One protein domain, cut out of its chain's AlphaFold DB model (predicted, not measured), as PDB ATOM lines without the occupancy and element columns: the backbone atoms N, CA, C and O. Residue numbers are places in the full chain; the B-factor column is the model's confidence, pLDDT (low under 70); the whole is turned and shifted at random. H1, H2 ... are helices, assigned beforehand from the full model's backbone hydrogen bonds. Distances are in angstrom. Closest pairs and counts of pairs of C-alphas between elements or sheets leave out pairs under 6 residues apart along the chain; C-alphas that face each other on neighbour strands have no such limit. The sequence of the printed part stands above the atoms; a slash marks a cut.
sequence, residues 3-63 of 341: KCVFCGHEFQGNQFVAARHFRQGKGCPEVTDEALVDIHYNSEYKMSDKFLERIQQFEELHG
ATOM      1  N   LYS A   3     -24.412  -3.239 -30.858       83.50
ATOM      2  CA  LYS A   3     -25.099  -3.324 -32.156       83.50
ATOM      3  C   LYS A   3     -26.198  -2.271 -32.239       83.50
ATOM      4  O   LYS A   3     -26.913  -2.058 -31.263       83.50
ATOM      5  N   CYS A   4     -26.308  -1.600 -33.380       80.25
ATOM      6  CA  CYS A   4     -27.430  -0.722 -33.678       80.25
ATOM      7  C   CYS A   4     -28.682  -1.576 -33.914       80.25
ATOM      8  O   CYS A   4     -28.649  -2.475 -34.752       80.25
ATOM      9  N   VAL A   5     -29.771  -1.296 -33.193       79.25
ATOM     10  CA  VAL A   5     -31.049  -2.009 -33.373       79.25
ATOM     11  C   VAL A   5     -31.684  -1.657 -34.722       79.25
ATOM     12  O   VAL A   5     -32.198  -2.542 -35.393       79.25
ATOM     13  N   PHE A   6     -31.568  -0.395 -35.144       78.25
ATOM     14  CA  PHE A   6     -32.169   0.136 -36.370       78.25
ATOM     15  C   PHE A   6     -31.488  -0.387 -37.649       78.25
ATOM     16  O   PHE A   6     -32.114  -1.062 -38.454       78.25
ATOM     17  N   CYS A   7     -30.187  -0.124 -37.831       81.81
ATOM     18  CA  CYS A   7     -29.461  -0.474 -39.064       81.81
ATOM     19  C   CYS A   7     -28.573  -1.730 -38.956       81.81
ATOM     20  O   CYS A   7     -27.770  -2.003 -39.847       81.81
ATOM     21  N   GLY A   8     -28.614  -2.455 -37.833       79.12
ATOM     22  CA  GLY A   8     -27.806  -3.662 -37.611       79.12
ATOM     23  C   GLY A   8     -26.286  -3.455 -37.490       79.12
ATOM     24  O   GLY A   8     -25.571  -4.428 -37.261       79.12
ATOM     25  N   HIS A   9     -25.766  -2.229 -37.620       81.81
ATOM     26  CA  HIS A   9     -24.325  -1.949 -37.587       81.81
ATOM     27  C   HIS A   9     -23.677  -2.329 -36.243       81.81
ATOM     28  O   HIS A   9     -24.169  -1.953 -35.177       81.81
ATOM     29  N   GLU A  10     -22.538  -3.026 -36.281       86.94
ATOM     30  CA  GLU A  10     -21.821  -3.487 -35.087       86.94
ATOM     31  C   GLU A  10     -20.617  -2.598 -34.748       86.94
ATOM     32  O   GLU A  10     -19.814  -2.229 -35.600       86.94
ATOM     33  N   PHE A  11     -20.484  -2.252 -33.468       82.88
ATOM     34  CA  PHE A  11     -19.442  -1.379 -32.942       82.88
ATOM     35  C   PHE A  11     -18.465  -2.167 -32.068       82.88
ATOM     36  O   PHE A  11     -18.834  -2.756 -31.041       82.88
ATOM     37  N   GLN A  12     -17.191  -2.098 -32.443       81.00
ATOM     38  CA  GLN A  12     -16.072  -2.431 -31.570       81.00
ATOM     39  C   GLN A  12     -15.704  -1.188 -30.748       81.00
ATOM     40  O   GLN A  12     -15.474  -0.115 -31.302       81.00
ATOM     41  N   GLY A  13     -15.684  -1.321 -29.420       74.31
ATOM     42  CA  GLY A  13     -15.420  -0.218 -28.493       74.31
ATOM     43  C   GLY A  13     -16.475  -0.089 -27.394       74.31
ATOM     44  O   GLY A  13     -17.206  -1.032 -27.091       74.31
ATOM     45  N   ASN A  14     -16.521   1.091 -26.777       77.69
ATOM     46  CA  ASN A  14     -17.433   1.428 -25.685       77.69
ATOM     47  C   ASN A  14     -18.695   2.166 -26.189       77.69
ATOM     48  O   ASN A  14     -18.849   2.450 -27.379       77.69
ATOM     49  N   GLN A  15     -19.596   2.513 -25.265       73.56
ATOM     50  CA  GLN A  15     -20.846   3.217 -25.581       73.56
ATOM     51  C   GLN A  15     -20.636   4.591 -26.238       73.56
ATOM     52  O   GLN A  15     -21.484   5.004 -27.022       73.56
ATOM     53  N   PHE A  16     -19.512   5.279 -26.001       75.62
ATOM     54  CA  PHE A  16     -19.219   6.558 -26.659       75.62
ATOM     55  C   PHE A  16     -19.023   6.393 -28.174       75.62
ATOM     56  O   PHE A  16     -19.541   7.199 -28.947       75.62
ATOM     57  N   VAL A  17     -18.340   5.322 -28.603       79.94
ATOM     58  CA  VAL A  17     -18.155   4.989 -30.028       79.94
ATOM     59  C   VAL A  17     -19.498   4.672 -30.686       79.94
ATOM     60  O   VAL A  17     -19.828   5.264 -31.711       79.94
ATOM     61  N   ALA A  18     -20.298   3.793 -30.072       79.38
ATOM     62  CA  ALA A  18     -21.613   3.425 -30.596       79.38
ATOM     63  C   ALA A  18     -22.568   4.628 -30.651       79.38
ATOM     64  O   ALA A  18     -23.212   4.868 -31.666       79.38
ATOM     65  N   ALA A  19     -22.622   5.442 -29.596       77.44
ATOM     66  CA  ALA A  19     -23.556   6.557 -29.521       77.44
ATOM     67  C   ALA A  19     -23.143   7.770 -30.384       77.44
ATOM     68  O   ALA A  19     -23.971   8.639 -30.647       77.44
ATOM     69  N   ARG A  20     -21.907   7.815 -30.913       82.50
ATOM     70  CA  ARG A  20     -21.531   8.771 -31.972       82.50
ATOM     71  C   ARG A  20     -22.374   8.578 -33.240       82.50
ATOM     72  O   ARG A  20     -22.670   9.564 -33.910       82.50
ATOM     73  N   HIS A  21     -22.801   7.344 -33.524       85.62
ATOM     74  CA  HIS A  21     -23.615   6.976 -34.688       85.62
ATOM     75  C   HIS A  21     -24.935   7.750 -34.789       85.62
ATOM     76  O   HIS A  21     -25.373   8.040 -35.892       85.62
ATOM     77  N   PHE A  22     -25.539   8.122 -33.658       82.19
ATOM     78  CA  PHE A  22     -26.830   8.820 -33.613       82.19
ATOM     79  C   PHE A  22     -26.709  10.339 -33.456       82.19
ATOM     80  O   PHE A  22     -27.717  11.030 -33.472       82.19
ATOM     81  N   ARG A  23     -25.487  10.863 -33.271       78.44
ATOM     82  CA  ARG A  23     -25.263  12.267 -32.889       78.44
ATOM     83  C   ARG A  23     -24.374  13.069 -33.824       78.44
ATOM     84  O   ARG A  23     -24.308  14.283 -33.668       78.44
ATOM     85  N   GLN A  24     -23.598  12.420 -34.693       78.38
ATOM     86  CA  GLN A  24     -22.567  13.080 -35.501       78.38
ATOM     87  C   GLN A  24     -22.356  12.387 -36.852       78.38
ATOM     88  O   GLN A  24     -22.462  11.167 -36.978       78.38
ATOM     89  N   GLY A  25     -21.945  13.162 -37.859       80.56
ATOM     90  CA  GLY A  25     -21.606  12.640 -39.184       80.56
ATOM     91  C   GLY A  25     -22.847  12.253 -39.991       80.56
ATOM     92  O   GLY A  25     -23.804  13.018 -40.063       80.56
ATOM     93  N   LYS A  26     -22.825  11.078 -40.635       80.12
ATOM     94  CA  LYS A  26     -23.937  10.627 -41.495       80.12
ATOM     95  C   LYS A  26     -25.192  10.203 -40.722       80.12
ATOM     96  O   LYS A  26     -26.268  10.252 -41.304       80.12
ATOM     97  N   GLY A  27     -25.060   9.840 -39.445       83.12
ATOM     98  CA  GLY A  27     -26.154   9.284 -38.648       83.12
ATOM     99  C   GLY A  27     -26.312   7.769 -38.790       83.12
ATOM    100  O   GLY A  27     -25.554   7.099 -39.500       83.12
ATOM    101  N   CYS A  28     -27.345   7.251 -38.133       82.06
ATOM    102  CA  CYS A  28     -27.987   6.005 -38.521       82.06
ATOM    103  C   CYS A  28     -28.952   6.304 -39.685       82.06
ATOM    104  O   CYS A  28     -29.661   7.306 -39.594       82.06
ATOM    105  N   PRO A  29     -28.989   5.505 -40.766       79.62
ATOM    106  CA  PRO A  29     -29.961   5.716 -41.838       79.62
ATOM    107  C   PRO A  29     -31.380   5.300 -41.410       79.62
ATOM    108  O   PRO A  29     -32.315   6.060 -41.618       79.62
ATOM    109  N   GLU A  30     -31.513   4.166 -40.714       80.75
ATOM    110  CA  GLU A  30     -32.806   3.560 -40.342       80.75
ATOM    111  C   GLU A  30     -33.390   4.072 -39.006       80.75
ATOM    112  O   GLU A  30     -34.293   3.450 -38.450       80.75
ATOM    113  N   VAL A  31     -32.846   5.149 -38.421       81.81
ATOM    114  CA  VAL A  31     -33.382   5.699 -37.161       81.81
ATOM    115  C   VAL A  31     -34.555   6.634 -37.445       81.81
ATOM    116  O   VAL A  31     -34.441   7.577 -38.242       81.81
ATOM    117  N   THR A  32     -35.677   6.355 -36.784       77.50
ATOM    118  CA  THR A  32     -36.886   7.177 -36.853       77.50
ATOM    119  C   THR A  32     -36.690   8.489 -36.092       77.50
ATOM    120  O   THR A  32     -35.740   8.643 -35.315       77.50
ATOM    121  N   ASP A  33     -37.564   9.457 -36.332       78.31
ATOM    122  CA  ASP A  33     -37.440  10.785 -35.742       78.31
ATOM    123  C   ASP A  33     -37.820  10.793 -34.254       78.31
ATOM    124  O   ASP A  33     -37.092  11.368 -33.445       78.31
ATOM    125  N   GLU A  34     -38.820  10.005 -33.855       73.44
ATOM    126  CA  GLU A  34     -39.172   9.741 -32.451       73.44
ATOM    127  C   GLU A  34     -37.976   9.154 -31.684       73.44
ATOM    128  O   GLU A  34     -37.691   9.532 -30.546       73.44
ATOM    129  N   ALA A  35     -37.229   8.246 -32.321       72.75
ATOM    130  CA  ALA A  35     -36.034   7.651 -31.737       72.75
ATOM    131  C   ALA A  35     -34.853   8.638 -31.659       72.75
ATOM    132  O   ALA A  35     -34.016   8.513 -30.763       72.75
ATOM    133  N   LEU A  36     -34.765   9.629 -32.553       76.56
ATOM    134  CA  LEU A  36     -33.779  10.712 -32.445       76.56
ATOM    135  C   LEU A  36     -34.126  11.694 -31.321       76.56
ATOM    136  O   LEU A  36     -33.225  12.055 -30.562       76.56
ATOM    137  N   VAL A  37     -35.405  12.060 -31.181       73.19
ATOM    138  CA  VAL A  37     -35.940  12.833 -30.046       73.19
ATOM    139  C   VAL A  37     -35.604  12.117 -28.734       73.19
ATOM    140  O   VAL A  37     -34.945  12.693 -27.865       73.19
ATOM    141  N   ASP A  38     -35.940  10.827 -28.611       63.97
ATOM    142  CA  ASP A  38     -35.622  10.039 -27.414       63.97
ATOM    143  C   ASP A  38     -34.108  10.022 -27.129       63.97
ATOM    144  O   ASP A  38     -33.683  10.367 -26.024       63.97
ATOM    145  N   ILE A  39     -33.258   9.732 -28.120       74.81
ATOM    146  CA  ILE A  39     -31.794   9.721 -27.935       74.81
ATOM    147  C   ILE A  39     -31.242  11.112 -27.562       74.81
ATOM    148  O   ILE A  39     -30.236  11.195 -26.841       74.81
ATOM    149  N   HIS A  40     -31.875  12.204 -28.003       76.75
ATOM    150  CA  HIS A  40     -31.491  13.561 -27.617       76.75
ATOM    151  C   HIS A  40     -31.784  13.844 -26.143       76.75
ATOM    152  O   HIS A  40     -30.855  14.187 -25.408       76.75
ATOM    153  N   TYR A  41     -33.026  13.655 -25.692       66.00
ATOM    154  CA  TYR A  41     -33.428  13.953 -24.311       66.00
ATOM    155  C   TYR A  41     -32.942  12.910 -23.290       66.00
ATOM    156  O   TYR A  41     -32.879  13.186 -22.088       66.00
ATOM    157  N   ASN A  42     -32.543  11.715 -23.739       49.97
ATOM    158  CA  ASN A  42     -32.053  10.646 -22.866       49.97
ATOM    159  C   ASN A  42     -30.529  10.484 -22.816       49.97
ATOM    160  O   ASN A  42     -30.059   9.647 -22.039       49.97
ATOM    161  N   SER A  43     -29.737  11.263 -23.567       62.12
ATOM    162  CA  SER A  43     -28.272  11.161 -23.520       62.12
ATOM    163  C   SER A  43     -27.573  12.482 -23.176       62.12
ATOM    164  O   SER A  43     -27.788  13.509 -23.807       62.12
ATOM    165  N   GLU A  44     -26.658  12.445 -22.199       62.72
ATOM    166  CA  GLU A  44     -25.871  13.601 -21.711       62.72
ATOM    167  C   GLU A  44     -24.854  14.151 -22.740       62.72
ATOM    168  O   GLU A  44     -23.985  14.963 -22.423       62.72
ATOM    169  N   TYR A  45     -24.905  13.676 -23.984       71.25
ATOM    170  CA  TYR A  45     -23.902  13.931 -25.002       71.25
ATOM    171  C   TYR A  45     -24.455  14.855 -26.090       71.25
ATOM    172  O   TYR A  45     -25.426  14.519 -26.763       71.25
ATOM    173  N   LYS A  46     -23.767  15.973 -26.345       79.38
ATOM    174  CA  LYS A  46     -24.176  16.958 -27.355       79.38
ATOM    175  C   LYS A  46     -24.372  16.335 -28.758       79.38
ATOM    176  O   LYS A  46     -23.444  15.745 -29.323       79.38
ATOM    177  N   MET A  47     -25.576  16.514 -29.310       83.75
ATOM    178  CA  MET A  47     -25.919  16.336 -30.730       83.75
ATOM    179  C   MET A  47     -25.160  17.350 -31.604       83.75
ATOM    180  O   MET A  47     -24.930  18.478 -31.171       83.75
ATOM    181  N   SER A  48     -24.786  16.986 -32.835       85.88
ATOM    182  CA  SER A  48     -24.407  17.984 -33.847       85.88
ATOM    183  C   SER A  48     -25.647  18.649 -34.430       85.88
ATOM    184  O   SER A  48     -26.662  17.978 -34.605       85.88
ATOM    185  N   ASP A  49     -25.520  19.914 -34.816       85.38
ATOM    186  CA  ASP A  49     -26.640  20.819 -35.097       85.38
ATOM    187  C   ASP A  49     -27.630  20.264 -36.145       85.38
ATOM    188  O   ASP A  49     -28.829  20.303 -35.911       85.38
ATOM    189  N   LYS A  50     -27.157  19.548 -37.179       87.38
ATOM    190  CA  LYS A  50     -28.004  18.811 -38.148       87.38
ATOM    191  C   LYS A  50     -29.051  17.865 -37.516       87.38
ATOM    192  O   LYS A  50     -30.131  17.675 -38.069       87.38
ATOM    193  N   PHE A  51     -28.730  17.201 -36.402       84.56
ATOM    194  CA  PHE A  51     -29.696  16.337 -35.707       84.56
ATOM    195  C   PHE A  51     -30.658  17.147 -34.840       84.56
ATOM    196  O   PHE A  51     -31.798  16.731 -34.695       84.56
ATOM    197  N   LEU A  52     -30.230  18.306 -34.328       85.75
ATOM    198  CA  LEU A  52     -31.118  19.247 -33.644       85.75
ATOM    199  C   LEU A  52     -32.109  19.870 -34.636       85.75
ATOM    200  O   LEU A  52     -33.288  19.904 -34.331       85.75
ATOM    201  N   GLU A  53     -31.671  20.244 -35.840       87.31
ATOM    202  CA  GLU A  53     -32.545  20.706 -36.932       87.31
ATOM    203  C   GLU A  53     -33.580  19.637 -37.328       87.31
ATOM    204  O   GLU A  53     -34.758  19.948 -37.474       87.31
ATOM    205  N   ARG A  54     -33.164  18.366 -37.463       86.50
ATOM    206  CA  ARG A  54     -34.071  17.243 -37.777       86.50
ATOM    207  C   ARG A  54     -35.086  16.987 -36.651       86.50
ATOM    208  O   ARG A  54     -36.249  16.732 -36.936       86.50
ATOM    209  N   ILE A  55     -34.655  17.094 -35.393       81.00
ATOM    210  CA  ILE A  55     -35.522  16.986 -34.211       81.00
ATOM    211  C   ILE A  55     -36.503  18.158 -34.143       81.00
ATOM    212  O   ILE A  55     -37.695  17.925 -34.013       81.00
ATOM    213  N   GLN A  56     -36.035  19.393 -34.328       81.56
ATOM    214  CA  GLN A  56     -36.874  20.594 -34.325       81.56
ATOM    215  C   GLN A  56     -37.910  20.563 -35.449       81.56
ATOM    216  O   GLN A  56     -39.067  20.860 -35.200       81.56
ATOM    217  N   GLN A  57     -37.545  20.122 -36.655       82.31
ATOM    218  CA  GLN A  57     -38.505  19.945 -37.752       82.31
ATOM    219  C   GLN A  57     -39.556  18.876 -37.439       82.31
ATOM    220  O   GLN A  57     -40.720  19.047 -37.788       82.31
ATOM    221  N   PHE A  58     -39.180  17.785 -36.765       77.62
ATOM    222  CA  PHE A  58     -40.140  16.788 -36.293       77.62
ATOM    223  C   PHE A  58     -41.055  17.359 -35.195       77.62
ATOM    224  O   PHE A  58     -42.270  17.209 -35.269       77.62
ATOM    225  N   GLU A  59     -40.496  18.072 -34.218       73.88
ATOM    226  CA  GLU A  59     -41.236  18.729 -33.135       73.88
ATOM    227  C   GLU A  59     -42.158  19.850 -33.647       73.88
ATOM    228  O   GLU A  59     -43.253  20.010 -33.124       73.88
ATOM    229  N   GLU A  60     -41.788  20.574 -34.705       76.94
ATOM    230  CA  GLU A  60     -42.645  21.553 -35.386       76.94
ATOM    231  C   GLU A  60     -43.781  20.869 -36.167       76.94
ATOM    232  O   GLU A  60     -44.937  21.281 -36.062       76.94
ATOM    233  N   LEU A  61     -43.481  19.799 -36.916       69.75
ATOM    234  CA  LEU A  61     -44.473  19.044 -37.700       69.75
ATOM    235  C   LEU A  61     -45.484  18.285 -36.827       69.75
ATOM    236  O   LEU A  61     -46.631  18.112 -37.236       69.75
ATOM    237  N   HIS A  62     -45.073  17.850 -35.635       62.53
ATOM    238  CA  HIS A  62     -45.913  17.142 -34.668       62.53
ATOM    239  C   HIS A  62     -46.345  18.019 -33.475       62.53
ATOM    240  O   HIS A  62     -46.966  17.509 -32.542       62.53
ATOM    241  N   GLY A  63     -46.050  19.326 -33.488       49.09
ATOM    242  CA  GLY A  63     -46.140  20.168 -32.288       49.09
ATOM    243  C   GLY A  63     -46.188  21.679 -32.527       49.09
ATOM    244  O   GLY A  63     -45.543  22.437 -31.803       49.09
TER     245      GLY A  63
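AT A GLANCE: This is residues 3 to 63 of the 341 residues of the protein "DUF659 domain-containing protein" of Chara braunii (UniProt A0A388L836). Two helices, H2 and H3, cross steeply near their middles as an X at one end of an elongated domain, and the other end is made of the short helix H1 and a looped stretch, residues 3 to 14. A long link, residues 21 to 32, runs through the middle of the domain between H1 and the crossed pair. The printed part has 61 residues with three named helices, in the order H1, H2, H3, and no named strand. The class is all helix, though 29 of the 61 residues, under half, are in named elements. The whole is compact, with a radius of gyration of the C-alphas of 11.5 A, and its C-alphas span 37 by 21 by 19 A.

IN THESE COORDINATES: The printed part begins at Lys 3, with its C-alpha at (-25.099, -3.324, -32.156), and residues 3 to 14 hold no named element. H1 is residues 15 to 20, 8.5 A from first to last C-alpha, and begins at C-alpha 15 at (-20.846, 3.217, -25.581). Residues 21 to 32 again hold no named element. H2 is residues 33 to 42, 14.0 A long, and begins at C-alpha 33 at (-37.440, 10.785, -35.742). H3, the longest helix, is residues 49 to 61, 18.1 A from first to last C-alpha, and ends at C-alpha 61 at (-44.473, 19.044, -37.700).

HOW THE PARTS SIT: H1 touches no helix; it is apart from H2 and from H3. H2 and H3 touch, with 6 pairs of C-alphas within 8 A. Their closest C-alphas are those of Val 37 and Ile 55, 5.9 A apart. Their lines stand at a steep tilt of 63 degrees, and they run opposite ways. Their centres are 10.4 A apart. In H1, H2 and H3 every O i to N i+4 pair is within hydrogen-bond range.

THE WHOLE: The two C-alphas farthest apart in the domain are those of Gln 12 and Gly 63, 37.6 A. The C-alphas of the first and last printed residues, Lys 3 and Gly 63, are 31.5 A apart. The C-alphas of residues 3 to 14 lie 11 to 18 A from the mean of the C-alphas, and those of residues 21 to 32 lie 3 to 10 A from it. The link from H1 to H2, 12 residues, is long, and the link from H2 to H3, 6 residues, is short. The printed part has no cut. The mean pLDDT of the printed part is 77.5, and 8 residues are under 70: residue 38, residues 41 to 44 and residues 61 to 63.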